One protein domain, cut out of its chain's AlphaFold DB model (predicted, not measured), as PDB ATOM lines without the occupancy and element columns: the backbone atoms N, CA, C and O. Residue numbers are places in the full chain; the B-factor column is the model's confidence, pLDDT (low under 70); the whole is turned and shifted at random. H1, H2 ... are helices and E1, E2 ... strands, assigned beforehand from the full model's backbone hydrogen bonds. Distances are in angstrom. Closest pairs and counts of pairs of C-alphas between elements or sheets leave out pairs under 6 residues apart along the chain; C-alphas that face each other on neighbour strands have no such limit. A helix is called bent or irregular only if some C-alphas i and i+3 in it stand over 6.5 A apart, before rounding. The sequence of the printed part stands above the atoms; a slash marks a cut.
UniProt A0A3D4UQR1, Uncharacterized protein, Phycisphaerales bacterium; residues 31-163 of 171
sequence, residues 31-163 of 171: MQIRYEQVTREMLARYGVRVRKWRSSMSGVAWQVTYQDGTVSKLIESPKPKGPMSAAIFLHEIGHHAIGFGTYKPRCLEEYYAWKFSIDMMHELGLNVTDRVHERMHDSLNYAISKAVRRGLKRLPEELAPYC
ATOM      1  N   MET A  31      16.099  20.853  42.950       92.75
ATOM      2  CA  MET A  31      14.737  21.383  43.101       92.75
ATOM      3  C   MET A  31      14.052  21.666  41.764       92.75
ATOM      4  O   MET A  31      12.851  21.446  41.640       92.75
ATOM      5  N   GLN A  32      14.782  22.131  40.745       93.06
ATOM      6  CA  GLN A  32      14.209  22.306  39.406       93.06
ATOM      7  C   GLN A  32      13.785  20.962  38.813       93.06
ATOM      8  O   GLN A  32      12.676  20.858  38.293       93.06
ATOM      9  N   ILE A  33      14.616  19.928  38.968       94.94
ATOM     10  CA  ILE A  33      14.275  18.557  38.569       94.94
ATOM     11  C   ILE A  33      13.024  18.079  39.319       94.94
ATOM     12  O   ILE A  33      12.108  17.547  38.691       94.94
ATOM     13  N   ARG A  34      12.935  18.332  40.633       95.94
ATOM     14  CA  ARG A  34      11.760  17.990  41.450       95.94
ATOM     15  C   ARG A  34      10.487  18.665  40.931       95.94
ATOM     16  O   ARG A  34       9.484  17.989  40.728       95.94
ATOM     17  N   TYR A  35      10.525  19.969  40.645       97.69
ATOM     18  CA  TYR A  35       9.374  20.679  40.074       97.69
ATOM     19  C   TYR A  35       8.967  20.127  38.704       97.69
ATOM     20  O   TYR A  35       7.775  20.015  38.418       97.69
ATOM     21  N   GLU A  36       9.924  19.757  37.850       97.38
ATOM     22  CA  GLU A  36       9.626  19.157  36.546       97.38
ATOM     23  C   GLU A  36       9.023  17.752  36.662       97.38
ATOM     24  O   GLU A  36       8.107  17.418  35.909       97.38
ATOM     25  N   GLN A  37       9.490  16.942  37.616       97.56
ATOM     26  CA  GLN A  37       8.898  15.642  37.936       97.56
ATOM     27  C   GLN A  37       7.449  15.799  38.400       97.56
ATOM     28  O   GLN A  37       6.561  15.243  37.757       97.56
ATOM     29  N   VAL A  38       7.206  16.643  39.408       97.38
ATOM     30  CA  VAL A  38       5.857  16.938  39.922       97.38
ATOM     31  C   VAL A  38       4.938  17.455  38.817       97.38
ATOM     32  O   VAL A  38       3.797  17.021  38.702       97.38
ATOM     33  N   THR A  39       5.435  18.351  37.960       98.50
ATOM     34  CA  THR A  39       4.644  18.883  36.842       98.50
ATOM     35  C   THR A  39       4.159  17.758  35.928       98.50
ATOM     36  O   THR A  39       2.981  17.708  35.587       98.50
ATOM     37  N   ARG A  40       5.056  16.845  35.529       98.44
ATOM     38  CA  ARG A  40       4.699  15.712  34.659       98.44
ATOM     39  C   ARG A  40       3.740  14.751  35.350       98.44
ATOM     40  O   ARG A  40       2.758  14.348  34.736       98.44
ATOM     41  N   GLU A  41       4.015  14.423  36.608       98.38
ATOM     42  CA  GLU A  41       3.200  13.508  37.402       98.38
ATOM     43  C   GLU A  41       1.767  14.025  37.554       98.38
ATOM     44  O   GLU A  41       0.826  13.305  37.245       98.38
ATOM     45  N   MET A  42       1.584  15.290  37.943       98.62
ATOM     46  CA  MET A  42       0.252  15.860  38.155       98.62
ATOM     47  C   MET A  42      -0.540  16.005  36.853       98.62
ATOM     48  O   MET A  42      -1.736  15.717  36.826       98.62
ATOM     49  N   LEU A  43       0.112  16.396  35.752       98.69
ATOM     50  CA  LEU A  43      -0.549  16.437  34.441       98.69
ATOM     51  C   LEU A  43      -1.037  15.047  34.022       98.69
ATOM     52  O   LEU A  43      -2.178  14.912  33.582       98.69
ATOM     53  N   ALA A  44      -0.201  14.019  34.200       98.62
ATOM     54  CA  ALA A  44      -0.563  12.642  33.889       98.62
ATOM     55  C   ALA A  44      -1.686  12.133  34.804       98.62
ATOM     56  O   ALA A  44      -2.702  11.648  34.311       98.62
ATOM     57  N   ARG A  45      -1.543  12.313  36.123       98.31
ATOM     58  CA  ARG A  45      -2.482  11.833  37.148       98.31
ATOM     59  C   ARG A  45      -3.903  12.347  36.935       98.31
ATOM     60  O   ARG A  45      -4.850  11.590  37.108       98.31
ATOM     61  N   TYR A  46      -4.055  13.611  36.543       98.25
ATOM     62  CA  TYR A  46      -5.372  14.234  36.360       98.25
ATOM     63  C   TYR A  46      -5.841  14.294  34.900       98.25
ATOM     64  O   TYR A  46      -6.956  14.764  34.636       98.25
ATOM     65  N   GLY A  47      -5.024  13.808  33.956       98.19
ATOM     66  CA  GLY A  47      -5.311  13.846  32.521       98.19
ATOM     67  C   GLY A  47      -5.401  15.271  31.968       98.19
ATOM     68  O   GLY A  47      -6.256  15.561  31.133       98.19
ATOM     69  N   VAL A  48      -4.570  16.183  32.478       98.62
ATOM     70  CA  VAL A  48      -4.588  17.613  32.140       98.62
ATOM     71  C   VAL A  48      -3.508  17.925  31.113       98.62
ATOM     72  O   VAL A  48      -2.372  17.466  31.217       98.62
ATOM     73  N   ARG A  49      -3.839  18.762  30.128       98.44
ATOM     74  CA  ARG A  49      -2.889  19.253  29.126       98.44
ATOM     75  C   ARG A  49      -2.636  20.743  29.305       98.44
ATOM     76  O   ARG A  49      -3.551  21.542  29.481       98.44
ATOM     77  N   VAL A  50      -1.373  21.135  29.186       98.56
ATOM     78  CA  VAL A  50      -0.992  22.548  29.219       98.56
ATOM     79  C   VAL A  50      -1.147  23.139  27.828       98.56
ATOM     80  O   VAL A  50      -0.458  22.725  26.896       98.56
ATOM     81  N   ARG A  51      -2.012  24.143  27.690       98.50
ATOM     82  CA  ARG A  51      -2.156  24.903  26.444       98.50
ATOM     83  C   ARG A  51      -1.081  25.979  26.315       98.50
ATOM     84  O   ARG A  51      -0.590  26.226  25.218       98.50
ATOM     85  N   LYS A  52      -0.725  26.641  27.422       98.19
ATOM     86  CA  LYS A  52       0.293  27.700  27.443       98.19
ATOM     87  C   LYS A  52       0.948  27.835  28.815       98.19
ATOM     88  O   LYS A  52       0.268  27.976  29.827       98.19
ATOM     89  N   TRP A  53       2.277  27.916  28.821       98.56
ATOM     90  CA  TRP A  53       3.027  28.390  29.980       98.56
ATOM     91  C   TRP A  53       3.011  29.924  30.018       98.56
ATOM     92  O   TRP A  53       3.474  30.581  29.083       98.56
ATOM     93  N   ARG A  54       2.453  30.504  31.081       98.25
ATOM     94  CA  ARG A  54       2.349  31.956  31.274       98.25
ATOM     95  C   ARG A  54       3.640  32.528  31.862       98.25
ATOM     96  O   ARG A  54       4.341  31.869  32.625       98.25
ATOM     97  N   SER A  55       3.950  33.772  31.502       96.00
ATOM     98  CA  SER A  55       4.986  34.568  32.172       96.00
ATOM     99  C   SER A  55       4.457  35.246  33.442       96.00
ATOM    100  O   SER A  55       5.236  35.523  34.350       96.00
ATOM    101  N   SER A  56       3.144  35.495  33.522       96.06
ATOM    102  CA  SER A  56       2.469  36.040  34.702       96.06
ATOM    103  C   SER A  56       2.277  34.989  35.800       96.06
ATOM    104  O   SER A  56       2.131  33.800  35.520       96.06
ATOM    105  N   MET A  57       2.202  35.436  37.058       96.81
ATOM    106  CA  MET A  57       1.853  34.602  38.221       96.81
ATOM    107  C   MET A  57       0.328  34.452  38.369       96.81
ATOM    108  O   MET A  57      -0.270  34.813  39.387       96.81
ATOM    109  N   SER A  58      -0.305  33.949  37.312       96.06
ATOM    110  CA  SER A  58      -1.732  33.626  37.254       96.06
ATOM    111  C   SER A  58      -1.964  32.463  36.296       96.06
ATOM    112  O   SER A  58      -1.214  32.311  35.325       96.06
ATOM    113  N   GLY A  59      -3.002  31.676  36.551       97.50
ATOM    114  CA  GLY A  59      -3.430  30.599  35.674       97.50
ATOM    115  C   GLY A  59      -4.918  30.660  35.347       97.50
ATOM    116  O   GLY A  59      -5.615  31.618  35.694       97.50
ATOM    117  N   VAL A  60      -5.345  29.688  34.549       98.31
ATOM    118  CA  VAL A  60      -6.746  29.389  34.259       98.31
ATOM    119  C   VAL A  60      -6.872  27.920  33.866       98.31
ATOM    120  O   VAL A  60      -6.090  27.427  33.047       98.31
ATOM    121  N   ALA A  61      -7.895  27.257  34.391       98.44
ATOM    122  CA  ALA A  61      -8.284  25.898  34.046       98.44
ATOM    123  C   ALA A  61      -9.663  25.885  33.371       98.44
ATOM    124  O   ALA A  61     -10.566  26.627  33.765       98.44
ATOM    125  N   TRP A  62      -9.837  25.043  32.353       98.50
ATOM    126  CA  TRP A  62     -11.122  24.847  31.681       98.50
ATOM    127  C   TRP A  62     -11.222  23.461  31.043       98.50
ATOM    128  O   TRP A  62     -10.235  22.741  30.885       98.50
ATOM    129  N   GLN A  63     -12.440  23.081  30.664       97.75
ATOM    130  CA  GLN A  63     -12.718  21.840  29.951       97.75
ATOM    131  C   GLN A  63     -13.409  22.130  28.623       97.75
ATOM    132  O   GLN A  63     -14.140  23.111  28.495       97.75
ATOM    133  N   VAL A  64     -13.156  21.274  27.637       97.06
ATOM    134  CA  VAL A  64     -13.861  21.266  26.352       97.06
ATOM    135  C   VAL A  64     -14.519  19.904  26.201       97.06
ATOM    136  O   VAL A  64     -13.813  18.896  26.192       97.06
ATOM    137  N   THR A  65     -15.844  19.891  26.091       97.00
ATOM    138  CA  THR A  65     -16.623  18.690  25.777       97.00
ATOM    139  C   THR A  65     -16.889  18.672  24.279       97.00
ATOM    140  O   THR A  65     -17.443  19.630  23.738       97.00
ATOM    141  N   TYR A  66     -16.463  17.611  23.605       96.38
ATOM    142  CA  TYR A  66     -16.691  17.413  22.177       96.38
ATOM    143  C   TYR A  66     -18.037  16.724  21.928       96.38
ATOM    144  O   TYR A  66     -18.669  16.202  22.847       96.38
ATOM    145  N   GLN A  67     -18.488  16.727  20.670       96.62
ATOM    146  CA  GLN A  67     -19.766  16.121  20.276       96.62
ATOM    147  C   GLN A  67     -19.818  14.610  20.540       96.62
ATOM    148  O   GLN A  67     -20.886  14.080  20.822       96.62
ATOM    149  N   ASP A  68     -18.669  13.935  20.495       96.62
ATOM    150  CA  ASP A  68     -18.522  12.510  20.808       96.62
ATOM    151  C   ASP A  68     -18.529  12.209  22.321       96.62
ATOM    152  O   ASP A  68     -18.326  11.070  22.734       96.62
ATOM    153  N   GLY A  69     -18.747  13.227  23.159       95.56
ATOM    154  CA  GLY A  69     -18.761  13.117  24.615       95.56
ATOM    155  C   GLY A  69     -17.374  13.101  25.258       95.56
ATOM    156  O   GLY A  69     -17.278  13.115  26.488       95.56
ATOM    157  N   THR A  70     -16.289  13.117  24.478       96.06
ATOM    158  CA  THR A  70     -14.939  13.200  25.043       96.06
ATOM    159  C   THR A  70     -14.702  14.565  25.689       96.06
ATOM    160  O   THR A  70     -15.197  15.599  25.234       96.06
ATOM    161  N   VAL A  71     -13.925  14.582  26.775       96.81
ATOM    162  CA  VAL A  71     -13.599  15.809  27.515       96.81
ATOM    163  C   VAL A  71     -12.094  16.037  27.511       96.81
ATOM    164  O   VAL A  71     -11.324  15.227  28.023       96.81
ATOM    165  N   SER A  72     -11.667  17.185  26.989       97.44
ATOM    166  CA  SER A  72     -10.293  17.670  27.139       97.44
ATOM    167  C   SER A  72     -10.173  18.607  28.335       97.44
ATOM    168  O   SER A  72     -10.876  19.612  28.414       97.44
ATOM    169  N   LYS A  73      -9.240  18.308  29.245       98.62
ATOM    170  CA  LYS A  73      -8.897  19.141  30.406       98.62
ATOM    171  C   LYS A  73      -7.673  19.994  30.093       98.62
ATOM    172  O   LYS A  73      -6.622  19.453  29.738       98.62
ATOM    173  N   LEU A  74      -7.806  21.312  30.196       98.69
ATOM    174  CA  LEU A  74      -6.812  22.266  29.717       98.69
ATOM    175  C   LEU A  74      -6.468  23.300  30.786       98.69
ATOM    176  O   LEU A  74      -7.354  23.827  31.453       98.69
ATOM    177  N   ILE A  75      -5.180  23.637  30.876       98.75
ATOM    178  CA  ILE A  75      -4.706  24.738  31.719       98.75
ATOM    179  C   ILE A  75      -3.791  25.704  30.969       98.75
ATOM    180  O   ILE A  75      -3.048  25.339  30.048       98.75
ATOM    181  N   GLU A  76      -3.772  26.942  31.445       98.81
ATOM    182  CA  GLU A  76      -2.629  27.835  31.323       98.81
ATOM    183  C   GLU A  76      -2.132  28.193  32.719       98.81
ATOM    184  O   GLU A  76      -2.923  28.495  33.600       98.81
ATOM    185  N   SER A  77      -0.820  28.190  32.925       98.50
ATOM    186  CA  SER A  77      -0.220  28.444  34.240       98.50
ATOM    187  C   SER A  77       1.221  28.923  34.070       98.50
ATOM    188  O   SER A  77       1.833  28.608  33.044       98.50
ATOM    189  N   PRO A  78       1.831  29.648  35.024       98.50
ATOM    190  CA  PRO A  78       3.288  29.702  35.107       98.50
ATOM    191  C   PRO A  78       3.883  28.287  35.185       98.50
ATOM    192  O   PRO A  78       3.333  27.410  35.853       98.50
ATOM    193  N   LYS A  79       5.019  28.057  34.507       98.25
ATOM    194  CA  LYS A  79       5.764  26.791  34.645       98.25
ATOM    195  C   LYS A  79       6.368  26.728  36.056       98.25
ATOM    196  O   LYS A  79       7.063  27.685  36.414       98.25
ATOM    197  N   PRO A  80       6.185  25.632  36.816       98.19
ATOM    198  CA  PRO A  80       6.822  25.457  38.117       98.19
ATOM    199  C   PRO A  80       8.346  25.583  38.027       98.19
ATOM    200  O   PRO A  80       9.023  24.804  37.357       98.19
ATOM    201  N   LYS A  81       8.880  26.620  38.671       96.31
ATOM    202  CA  LYS A  81      10.321  26.893  38.818       96.31
ATOM    203  C   LYS A  81      10.705  27.270  40.254       96.31
ATOM    204  O   LYS A  81      11.882  27.441  40.550       96.31
ATOM    205  N   GLY A  82       9.711  27.420  41.123       97.00
ATOM    206  CA  GLY A  82       9.825  27.788  42.528       97.00
ATOM    207  C   GLY A  82       8.461  27.690  43.227       97.00
ATOM    208  O   GLY A  82       7.453  27.498  42.533       97.00
ATOM    209  N   PRO A  83       8.414  27.880  44.561       98.19
ATOM    210  CA  PRO A  83       7.226  27.636  45.385       98.19
ATOM    211  C   PRO A  83       5.956  28.304  44.855       98.19
ATOM    212  O   PRO A  83       4.960  27.640  44.608       98.19
ATOM    213  N   MET A  84       6.028  29.604  44.553       98.50
ATOM    214  CA  MET A  84       4.886  30.379  44.058       98.50
ATOM    215  C   MET A  84       4.316  29.837  42.741       98.50
ATOM    216  O   MET A  84       3.115  29.624  42.606       98.50
ATOM    217  N   SER A  85       5.181  29.598  41.752       98.50
ATOM    218  CA  SER A  85       4.751  29.062  40.454       98.50
ATOM    219  C   SER A  85       4.220  27.630  40.553       98.50
ATOM    220  O   SER A  85       3.338  27.268  39.783       98.50
ATOM    221  N   ALA A  86       4.744  26.830  41.490       98.69
ATOM    222  CA  ALA A  86       4.252  25.485  41.754       98.69
ATOM    223  C   ALA A  86       2.865  25.527  42.407       98.69
ATOM    224  O   ALA A  86       1.973  24.830  41.943       98.69
ATOM    225  N   ALA A  87       2.662  26.408  43.390       98.81
ATOM    226  CA  ALA A  87       1.374  26.599  44.047       98.81
ATOM    227  C   ALA A  87       0.277  27.029  43.060       98.81
ATOM    228  O   ALA A  87      -0.822  26.482  43.060       98.81
ATOM    229  N   ILE A  88       0.574  27.971  42.160       98.81
ATOM    230  CA  ILE A  88      -0.393  28.399  41.136       98.81
ATOM    231  C   ILE A  88      -0.689  27.253  40.163       98.81
ATOM    232  O   ILE A  88      -1.846  26.981  39.875       98.81
ATOM    233  N   PHE A  89       0.337  26.539  39.693       98.88
ATOM    234  CA  PHE A  89       0.138  25.377  38.827       98.88
ATOM    235  C   PHE A  89      -0.742  24.308  39.484       98.88
ATOM    236  O   PHE A  89      -1.691  23.830  38.867       98.88
ATOM    237  N   LEU A  90      -0.455  23.959  40.739       98.88
ATOM    238  CA  LEU A  90      -1.229  22.978  41.492       98.88
ATOM    239  C   LEU A  90      -2.644  23.473  41.810       98.88
ATOM    240  O   LEU A  90      -3.546  22.652  41.892       98.88
ATOM    241  N   HIS A  91      -2.872  24.784  41.914       98.88
ATOM    242  CA  HIS A  91      -4.212  25.360  42.031       98.88
ATOM    243  C   HIS A  91      -5.038  25.131  40.751       98.88
ATOM    244  O   HIS A  91      -6.184  24.691  40.833       98.88
ATOM    245  N   GLU A  92      -4.440  25.304  39.564       98.81
ATOM    246  CA  GLU A  92      -5.121  24.981  38.298       98.81
ATOM    247  C   GLU A  92      -5.408  23.477  38.157       98.81
ATOM    248  O   GLU A  92      -6.470  23.082  37.669       98.81
ATOM    249  N   ILE A  93      -4.486  22.618  38.613       98.88
ATOM    250  CA  ILE A  93      -4.746  21.173  38.728       98.88
ATOM    251  C   ILE A  93      -5.871  20.913  39.734       98.88
ATOM    252  O   ILE A  93      -6.740  20.087  39.463       98.88
ATOM    253  N   GLY A  94      -5.902  21.650  40.843       98.75
ATOM    254  CA  GLY A  94      -6.925  21.572  41.880       98.75
ATOM    255  C   GLY A  94      -8.330  21.769  41.333       98.75
ATOM    256  O   GLY A  94      -9.205  20.967  41.640       98.75
ATOM    257  N   HIS A  95      -8.542  22.734  40.434       98.75
ATOM    258  CA  HIS A  95      -9.832  22.896  39.750       98.75
ATOM    259  C   HIS A  95     -10.274  21.643  38.976       98.75
ATOM    260  O   HIS A  95     -11.454  21.294  38.977       98.75
ATOM    261  N   HIS A  96      -9.343  20.934  38.334       98.62
ATOM    262  CA  HIS A  96      -9.650  19.667  37.669       98.62
ATOM    263  C   HIS A  96      -9.826  18.499  38.637       98.62
ATOM    264  O   HIS A  96     -10.641  17.618  38.360       98.62
ATOM    265  N   ALA A  97      -9.055  18.473  39.724       98.50
ATOM    266  CA  ALA A  97      -9.077  17.413  40.722       98.50
ATOM    267  C   ALA A  97     -10.400  17.400  41.496       98.50
ATOM    268  O   ALA A  97     -10.994  16.341  41.671       98.50
ATOM    269  N   ILE A  98     -10.885  18.575  41.901       98.38
ATOM    270  CA  ILE A  98     -12.140  18.705  42.648       98.38
ATOM    271  C   ILE A  98     -13.387  18.707  41.752       98.38
ATOM    272  O   ILE A  98     -14.500  18.508  42.235       98.38
ATOM    273  N   GLY A  99     -13.208  18.938  40.449       97.88
ATOM    274  CA  GLY A  99     -14.290  19.111  39.483       97.88
ATOM    275  C   GLY A  99     -14.862  20.534  39.468       97.88
ATOM    276  O   GLY A  99     -15.021  21.179  40.503       97.88
ATOM    277  N   PHE A 100     -15.184  21.032  38.272       96.31
ATOM    278  CA  PHE A 100     -15.812  22.345  38.107       96.31
ATOM    279  C   PHE A 100     -17.287  22.314  38.503       96.31
ATOM    280  O   PHE A 100     -18.041  21.448  38.066       96.31
ATOM    281  N   GLY A 101     -17.719  23.319  39.258       95.50
ATOM    282  CA  GLY A 101     -19.092  23.467  39.727       95.50
ATOM    283  C   GLY A 101     -19.448  22.587  40.926       95.50
ATOM    284  O   GLY A 101     -20.593  22.666  41.382       95.50
ATOM    285  N   THR A 102     -18.500  21.791  41.436       97.38
ATOM    286  CA  THR A 102     -18.678  20.907  42.599       97.38
ATOM    287  C   THR A 102     -18.995  21.712  43.855       97.38
ATOM    288  O   THR A 102     -19.906  21.361  44.601       97.38
ATOM    289  N   TYR A 103     -18.291  22.828  44.066       97.75
ATOM    290  CA  TYR A 103     -18.473  23.678  45.241       97.75
ATOM    291  C   TYR A 103     -19.141  24.997  44.867       97.75
ATOM    292  O   TYR A 103     -18.776  25.668  43.901       97.75
ATOM    293  N   LYS A 104     -20.136  25.396  45.662       95.25
ATOM    294  CA  LYS A 104     -20.869  26.652  45.481       95.25
ATOM    295  C   LYS A 104     -20.919  27.400  46.810       95.25
ATOM    296  O   LYS A 104     -21.160  26.765  47.832       95.25
ATOM    297  N   PRO A 105     -20.748  28.733  46.816       96.88
ATOM    298  CA  PRO A 105     -20.493  29.640  45.680       96.88
ATOM    299  C   PRO A 105     -19.084  29.486  45.064       96.88
ATOM    300  O   PRO A 105     -18.222  28.850  45.655       96.88
ATOM    301  N   ARG A 106     -18.809  30.118  43.906       96.94
ATOM    302  CA  ARG A 106     -17.499  30.011  43.212       96.94
ATOM    303  C   ARG A 106     -16.301  30.344  44.112       96.94
ATOM    304  O   ARG A 106     -15.259  29.736  43.943       96.94
ATOM    305  N   CYS A 107     -16.423  31.262  45.075       98.00
ATOM    306  CA  CYS A 107     -15.330  31.538  46.017       98.00
ATOM    307  C   CYS A 107     -14.991  30.348  46.935       98.00
ATOM    308  O   CYS A 107     -13.838  30.228  47.336       98.00
ATOM    309  N   LEU A 108     -15.942  29.455  47.231       98.44
ATOM    310  CA  LEU A 108     -15.680  28.213  47.964       98.44
ATOM    311  C   LEU A 108     -14.923  27.202  47.090       98.44
ATOM    312  O   LEU A 108     -14.025  26.516  47.558       98.44
ATOM    313  N   GLU A 109     -15.222  27.161  45.793       98.50
ATOM    314  CA  GLU A 109     -14.449  26.357  44.842       98.50
ATOM    315  C   GLU A 109     -12.999  26.841  44.716       98.50
ATOM    316  O   GLU A 109     -12.082  26.024  44.686       98.50
ATOM    317  N   GLU A 110     -12.777  28.160  44.712       98.56
ATOM    318  CA  GLU A 110     -11.425  28.737  44.781       98.56
ATOM    319  C   GLU A 110     -10.690  28.296  46.058       98.56
ATOM    320  O   GLU A 110      -9.504  27.972  45.995       98.56
ATOM    321  N   TYR A 111     -11.386  28.245  47.203       98.75
ATOM    322  CA  TYR A 111     -10.825  27.743  48.462       98.75
ATOM    323  C   TYR A 111     -10.367  26.296  48.340       98.75
ATOM    324  O   TYR A 111      -9.206  26.014  48.624       98.75
ATOM    325  N   TYR A 112     -11.221  25.391  47.862       98.81
ATOM    326  CA  TYR A 112     -10.837  23.984  47.741       98.81
ATOM    327  C   TYR A 112      -9.746  23.749  46.694       98.81
ATOM    328  O   TYR A 112      -8.886  22.895  46.903       98.81
ATOM    329  N   ALA A 113      -9.707  24.535  45.616       98.81
ATOM    330  CA  ALA A 113      -8.607  24.480  44.654       98.81
ATOM    331  C   ALA A 113      -7.274  24.945  45.273       98.81
ATOM    332  O   ALA A 113      -6.230  24.334  45.042       98.81
ATOM    333  N   TRP A 114      -7.287  26.002  46.096       98.75
ATOM    334  CA  TRP A 114      -6.107  26.423  46.859       98.75
ATOM    335  C   TRP A 114      -5.711  25.424  47.945       98.75
ATOM    336  O   TRP A 114      -4.529  25.118  48.066       98.75
ATOM    337  N   LYS A 115      -6.675  24.884  48.694       98.75
ATOM    338  CA  LYS A 115      -6.429  23.862  49.711       98.75
ATOM    339  C   LYS A 115      -5.733  22.650  49.091       98.75
ATOM    340  O   LYS A 115      -4.664  22.275  49.552       98.75
ATOM    341  N   PHE A 116      -6.276  22.136  47.984       98.81
ATOM    342  CA  PHE A 116      -5.651  21.068  47.206       98.81
ATOM    343  C   PHE A 116      -4.203  21.402  46.836       98.81
ATOM    344  O   PHE A 116      -3.317  20.566  46.976       98.81
ATOM    345  N   SER A 117      -3.950  22.629  46.370       98.81
ATOM    346  CA  SER A 117      -2.606  23.058  45.988       98.81
ATOM    347  C   SER A 117      -1.614  22.982  47.149       98.81
ATOM    348  O   SER A 117      -0.544  22.395  47.000       98.81
ATOM    349  N   ILE A 118      -1.980  23.534  48.309       98.69
ATOM    350  CA  ILE A 118      -1.125  23.547  49.502       98.69
ATOM    351  C   ILE A 118      -0.916  22.132  50.044       98.69
ATOM    352  O   ILE A 118       0.228  21.744  50.282       98.69
ATOM    353  N   ASP A 119      -1.989  21.346  50.168       98.69
ATOM    354  CA  ASP A 119      -1.919  19.950  50.611       98.69
ATOM    355  C   ASP A 119      -0.963  19.153  49.706       98.69
ATOM    356  O   ASP A 119      -0.027  18.517  50.184       98.69
ATOM    357  N   MET A 120      -1.116  19.280  48.384       98.56
ATOM    358  CA  MET A 120      -0.277  18.588  47.407       98.56
ATOM    359  C   MET A 120       1.181  19.063  47.444       98.56
ATOM    360  O   MET A 120       2.100  18.270  47.243       98.56
ATOM    361  N   MET A 121       1.437  20.346  47.724       98.50
ATOM    362  CA  MET A 121       2.806  20.812  47.952       98.50
ATOM    363  C   MET A 121       3.434  20.124  49.167       98.50
ATOM    364  O   MET A 121       4.579  19.684  49.062       98.50
ATOM    365  N   HIS A 122       2.704  19.981  50.277       98.31
ATOM    366  CA  HIS A 122       3.192  19.263  51.456       98.31
ATOM    367  C   HIS A 122       3.400  17.768  51.179       98.31
ATOM    368  O   HIS A 122       4.479  17.250  51.460       98.31
ATOM    369  N   GLU A 123       2.423  17.097  50.566       97.94
ATOM    370  CA  GLU A 123       2.494  15.669  50.217       97.94
ATOM    371  C   GLU A 123       3.688  15.348  49.305       97.94
ATOM    372  O   GLU A 123       4.364  14.333  49.472       97.94
ATOM    373  N   LEU A 124       3.996  16.237  48.359       96.38
ATOM    374  CA  LEU A 124       5.109  16.069  47.423       96.38
ATOM    375  C   LEU A 124       6.457  16.552  47.983       96.38
ATOM    376  O   LEU A 124       7.470  16.501  47.268       96.38
ATOM    377  N   GLY A 125       6.496  17.017  49.236       95.75
ATOM    378  CA  GLY A 125       7.701  17.530  49.891       95.75
ATOM    379  C   GLY A 125       8.239  18.813  49.249       95.75
ATOM    380  O   GLY A 125       9.451  19.019  49.182       95.75
ATOM    381  N   LEU A 126       7.358  19.654  48.704       96.81
ATOM    382  CA  LEU A 126       7.707  20.965  48.167       96.81
ATOM    383  C   LEU A 126       7.688  22.017  49.278       96.81
ATOM    384  O   LEU A 126       6.884  21.969  50.202       96.81
ATOM    385  N   ASN A 127       8.558  23.018  49.155       94.81
ATOM    386  CA  ASN A 127       8.577  24.135  50.093       94.81
ATOM    387  C   ASN A 127       7.332  25.019  49.901       94.81
ATOM    388  O   ASN A 127       7.130  25.550  48.806       94.81
ATOM    389  N   VAL A 128       6.556  25.216  50.966       97.31
ATOM    390  CA  VAL A 128       5.460  26.188  51.039       97.31
ATOM    391  C   VAL A 128       5.952  27.369  51.868       97.31
ATOM    392  O   VAL A 128       6.123  27.267  53.077       97.31
ATOM    393  N   THR A 129       6.246  28.485  51.206       97.56
ATOM    394  CA  THR A 129       6.746  29.684  51.889       97.56
ATOM    395  C   THR A 129       5.598  30.540  52.408       97.56
ATOM    396  O   THR A 129       4.493  30.474  51.868       97.56
ATOM    397  N   ASP A 130       5.879  31.450  53.343       97.25
ATOM    398  CA  ASP A 130       4.893  32.438  53.804       97.25
ATOM    399  C   ASP A 130       4.253  33.167  52.623       97.25
ATOM    400  O   ASP A 130       3.035  33.210  52.505       97.25
ATOM    401  N   ARG A 131       5.063  33.599  51.645       96.88
ATOM    402  CA  ARG A 131       4.563  34.249  50.421       96.88
ATOM    403  C   ARG A 131       3.515  33.430  49.659       96.88
ATOM    404  O   ARG A 131       2.681  34.015  48.973       96.88
ATOM    405  N   VAL A 132       3.558  32.099  49.719       98.25
ATOM    406  CA  VAL A 132       2.526  31.245  49.111       98.25
ATOM    407  C   VAL A 132       1.216  31.342  49.899       98.25
ATOM    408  O   VAL A 132       0.171  31.564  49.289       98.25
ATOM    409  N   HIS A 133       1.263  31.268  51.232       97.88
ATOM    410  CA  HIS A 133       0.085  31.461  52.089       97.88
ATOM    411  C   HIS A 133      -0.514  32.861  51.936       97.88
ATOM    412  O   HIS A 133      -1.722  33.027  51.780       97.88
ATOM    413  N   GLU A 134       0.346  33.871  51.888       97.50
ATOM    414  CA  GLU A 134      -0.010  35.251  51.594       97.50
ATOM    415  C   GLU A 134      -0.753  35.390  50.257       97.50
ATOM    416  O   GLU A 134      -1.787  36.055  50.170       97.50
ATOM    417  N   ARG A 135      -0.252  34.726  49.207       97.88
ATOM    418  CA  ARG A 135      -0.883  34.724  47.885       97.88
ATOM    419  C   ARG A 135      -2.245  34.040  47.898       97.88
ATOM    420  O   ARG A 135      -3.168  34.558  47.265       97.88
ATOM    421  N   MET A 136      -2.363  32.902  48.579       98.00
ATOM    422  CA  MET A 136      -3.636  32.206  48.766       98.00
ATOM    423  C   MET A 136      -4.645  33.135  49.443       98.00
ATOM    424  O   MET A 136      -5.747  33.314  48.927       98.00
ATOM    425  N   HIS A 137      -4.248  33.790  50.536       98.38
ATOM    426  CA  HIS A 137      -5.109  34.735  51.242       98.38
ATOM    427  C   HIS A 137      -5.596  35.853  50.324       98.38
ATOM    428  O   HIS A 137      -6.797  36.098  50.241       98.38
ATOM    429  N   ASP A 138      -4.687  36.501  49.592       97.81
ATOM    430  CA  ASP A 138      -5.039  37.598  48.682       97.81
ATOM    431  C   ASP A 138      -5.998  37.127  47.576       97.81
ATOM    432  O   ASP A 138      -6.938  37.836  47.204       97.81
ATOM    433  N   SER A 139      -5.790  35.910  47.062       97.88
ATOM    434  CA  SER A 139      -6.661  35.302  46.053       97.88
ATOM    435  C   SER A 139      -8.067  35.040  46.593       97.88
ATOM    436  O   SER A 139      -9.053  35.360  45.924       97.88
ATOM    437  N   LEU A 140      -8.176  34.483  47.801       98.56
ATOM    438  CA  LEU A 140      -9.459  34.172  48.431       98.56
ATOM    439  C   LEU A 140     -10.201  35.436  48.851       98.56
ATOM    440  O   LEU A 140     -11.392  35.561  48.570       98.56
ATOM    441  N   ASN A 141      -9.499  36.421  49.409       98.38
ATOM    442  CA  ASN A 141     -10.078  37.721  49.726       98.38
ATOM    443  C   ASN A 141     -10.664  38.405  48.478       98.38
ATOM    444  O   ASN A 141     -11.793  38.912  48.499       98.38
ATOM    445  N   TYR A 142      -9.944  38.355  47.351       97.94
ATOM    446  CA  TYR A 142     -10.450  38.853  46.074       97.94
ATOM    447  C   TYR A 142     -11.678  38.066  45.587       97.94
ATOM    448  O   TYR A 142     -12.660  38.670  45.138       97.94
ATOM    449  N   ALA A 143     -11.657  36.732  45.683       98.06
ATOM    450  CA  ALA A 143     -12.778  35.881  45.288       98.06
ATOM    451  C   ALA A 143     -14.039  36.166  46.123       98.06
ATOM    452  O   ALA A 143     -15.127  36.297  45.556       98.06
ATOM    453  N   ILE A 144     -13.889  36.343  47.439       98.25
ATOM    454  CA  ILE A 144     -14.960  36.754  48.356       98.25
ATOM    455  C   ILE A 144     -15.497  38.126  47.951       98.25
ATOM    456  O   ILE A 144     -16.690  38.265  47.694       98.25
ATOM    457  N   SER A 145     -14.623  39.123  47.790       97.75
ATOM    458  CA  SER A 145     -15.012  40.483  47.388       97.75
ATOM    459  C   SER A 145     -15.763  40.500  46.052       97.75
ATOM    460  O   SER A 145     -16.696  41.276  45.837       97.75
ATOM    461  N   LYS A 146     -15.377  39.629  45.115       98.06
ATOM    462  CA  LYS A 146     -16.078  39.441  43.840       98.06
ATOM    463  C   LYS A 146     -17.440  38.769  44.021       98.06
ATOM    464  O   LYS A 146     -18.377  39.153  43.328       98.06
ATOM    465  N   ALA A 147     -17.557  37.797  44.922       97.62
ATOM    466  CA  ALA A 147     -18.818  37.129  45.227       97.62
ATOM    467  C   ALA A 147     -19.812  38.072  45.925       97.62
ATOM    468  O   ALA A 147     -20.971  38.125  45.523       97.62
ATOM    469  N   VAL A 148     -19.357  38.884  46.886       97.12
ATOM    470  CA  VAL A 148     -20.184  39.902  47.562       97.12
ATOM    471  C   VAL A 148     -20.740  40.907  46.553       97.12
ATOM    472  O   VAL A 148     -21.950  41.108  46.498       97.12
ATOM    473  N   ARG A 149     -19.900  41.444  45.655       97.31
ATOM    474  CA  ARG A 149     -20.356  42.328  44.561       97.31
ATOM    475  C   ARG A 149     -21.360  41.672  43.605       97.31
ATOM    476  O   ARG A 149     -22.056  42.377  42.888       97.31
ATOM    477  N   ARG A 150     -21.420  40.338  43.568       96.94
ATOM    478  CA  ARG A 150     -22.375  39.550  42.772       96.94
ATOM    479  C   ARG A 150     -23.593  39.084  43.582       96.94
ATOM    480  O   ARG A 150     -24.355  38.263  43.084       96.94
ATOM    481  N   GLY A 151     -23.783  39.592  44.800       96.75
ATOM    482  CA  GLY A 151     -24.965  39.325  45.623       96.75
ATOM    483  C   GLY A 151     -24.847  38.124  46.564       96.75
ATOM    484  O   GLY A 151     -25.869  37.554  46.945       96.75
ATOM    485  N   LEU A 152     -23.632  37.711  46.947       96.75
ATOM    486  CA  LEU A 152     -23.456  36.688  47.982       96.75
ATOM    487  C   LEU A 152     -24.089  37.150  49.305       96.75
ATOM    488  O   LEU A 152     -23.669  38.155  49.870       96.75
ATOM    489  N   LYS A 153     -25.072  36.393  49.807       93.81
ATOM    490  CA  LYS A 153     -25.808  36.729  51.039       93.81
ATOM    491  C   LYS A 153     -25.165  36.181  52.314       93.81
ATOM    492  O   LYS A 153     -25.271  36.801  53.362       93.81
ATOM    493  N   ARG A 154     -24.528  35.011  52.233       95.50
ATOM    494  CA  ARG A 154     -23.908  34.322  53.371       95.50
ATOM    495  C   ARG A 154     -22.520  33.838  52.978       95.50
ATOM    496  O   ARG A 154     -22.374  33.181  51.949       95.50
ATOM    497  N   LEU A 155     -21.524  34.175  53.792       96.12
ATOM    498  CA  LEU A 155     -20.156  33.704  53.612       96.12
ATOM    499  C   LEU A 155     -20.038  32.251  54.117       96.12
ATOM    500  O   LEU A 155     -20.478  31.988  55.237       96.12
ATOM    501  N   PRO A 156     -19.476  31.324  53.320       97.19
ATOM    502  CA  PRO A 156     -19.060  30.006  53.804       97.19
ATOM    503  C   PRO A 156     -18.066  30.106  54.969       97.19
ATOM    504  O   PRO A 156     -17.228  31.009  54.985       97.19
ATOM    505  N   GLU A 157     -18.155  29.197  55.936       97.00
ATOM    506  CA  GLU A 157     -17.359  29.240  57.172       97.00
ATOM    507  C   GLU A 157     -15.857  29.105  56.894       97.00
ATOM    508  O   GLU A 157     -15.047  29.843  57.451       97.00
ATOM    509  N   GLU A 158     -15.493  28.261  55.930       97.44
ATOM    510  CA  GLU A 158     -14.119  28.032  55.480       97.44
ATOM    511  C   GLU A 158     -13.451  29.317  54.975       97.44
ATOM    512  O   GLU A 158     -12.227  29.459  55.000       97.44
ATOM    513  N   LEU A 159     -14.262  30.268  54.505       97.75
ATOM    514  CA  LEU A 159     -13.810  31.542  53.964       97.75
ATOM    515  C   LEU A 159     -13.724  32.653  55.015       97.75
ATOM    516  O   LEU A 159     -13.177  33.717  54.708       97.75
ATOM    517  N   ALA A 160     -14.221  32.431  56.237       96.25
ATOM    518  CA  ALA A 160     -14.201  33.429  57.306       96.25
ATOM    519  C   ALA A 160     -12.794  34.003  57.579       96.25
ATOM    520  O   ALA A 160     -12.683  35.230  57.660       96.25
ATOM    521  N   PRO A 161     -11.700  33.207  57.602       96.62
ATOM    522  CA  PRO A 161     -10.350  33.738  57.825       96.62
ATOM    523  C   PRO A 161      -9.854  34.703  56.735       96.62
ATOM    524  O   PRO A 161      -8.957  35.507  56.976       96.62
ATOM    525  N   TYR A 162     -10.434  34.648  55.534       97.12
ATOM    526  CA  TYR A 162      -9.966  35.396  54.362       97.12
ATOM    527  C   TYR A 162     -10.838  36.615  54.036       97.12
ATOM    528  O   TYR A 162     -10.623  37.284  53.023       97.12
ATOM    529  N   CYS A 163     -11.845  36.918  54.863       93.94
ATOM    530  CA  CYS A 163     -12.794  38.000  54.591       93.94
ATOM    531  C   CYS A 163     -12.150  39.395  54.632       93.94
ATOM    532  O   CYS A 163     -12.554  40.280  53.875       93.94
TER     533      CYS A 163
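Overview. This is residues 31 to 163 of the 171 residues of an uncharacterized protein of Phycisphaerales bacterium (UniProt A0A3D4UQR1). Helix H2 runs through the middle, with a small, strongly twisted three-stranded sheet on one side of it and the helical hairpin H3 H4 on the other, where H3 crosses H2. H1 runs alongside H2 beside the strands, and short H5 packs across H3 and H4. The printed part has 133 residues, with five named helices and three named strands in the order H1 E1 E2 E3 H2 H3 H4 H5. The sheet, in order E1 E3 E2, is mixed, and the class is mixed, helices and strands. The whole is compact, with a radius of gyration of the C-alphas of 15.0 A and spans of 44 by 44 by 26 A.

Along the chain. Find C-alpha 31 at (14.737, 21.383, 43.101); from there H1 runs 22.4 A to residue 46. E1, residues 48 to 54, covers 16.0 A, E2, residues 60 to 65, 16.9 A, and E3, residues 71 to 78, 23.1 A. H2, residues 83 to 98, starts at C-alpha 83, (7.226, 27.636, 45.385), and covers 21.5 A, with a kink of 29 degrees near residue 92. H3, residues 106 to 123, covers 25.6 A and H4, residues 130 to 149, 28.6 A. H5, residues 157 to 162, covers 10.0 A and ends at C-alpha 162, (-9.966, 35.396, 54.362); it is irregular, with C-alphas 158 and 161 7.2 A apart.

Arrangement. Begin at the sheet: E1 and E3 are parallel, with N 51 and O 75 within hydrogen-bond range at 2.8 A. E2 and E3 form an antiparallel hairpin, with N 62 and O 74 at 2.9 A. H1 and H2 make two layers with it, helices on one face of a sheet. H2 lies over E3 and E2, along the strands, at a height over the sheet of 9.3 A; its closest C-alphas to E3 are those of Phe 89 and Ser 77, 5.5 A. H1 lies over none of the strands and touches H2, at a shallow tilt of 9 degrees, the same way, closest at C-alphas 46 and 97, 6.5 A. H3 touches H2 at a steep tilt of 60 degrees, opposite ways, with C-alphas 113 and 94 closest at 4.4 A. H3 and H4 form a helical hairpin at 13 degrees, closest at C-alphas 107 and 143, 5.1 A. H5 touches H4, closest at C-alphas 162 and 141, 5.2 A. In H1, H3 and H4 every O i to N i+4 pair is within hydrogen-bond range, in H2 11 of 12, and in H5 0 of 2, beside 2 of 3 O i to N i+3 pairs.

Size, cuts and confidence. Look to Ile 33 and Lys 153 for the two C-alphas farthest apart, 45.7 A. The printed part has no cut, and its links are tight or short. No printed residue is under 70 in pLDDT; the mean of the printed part is 97.6.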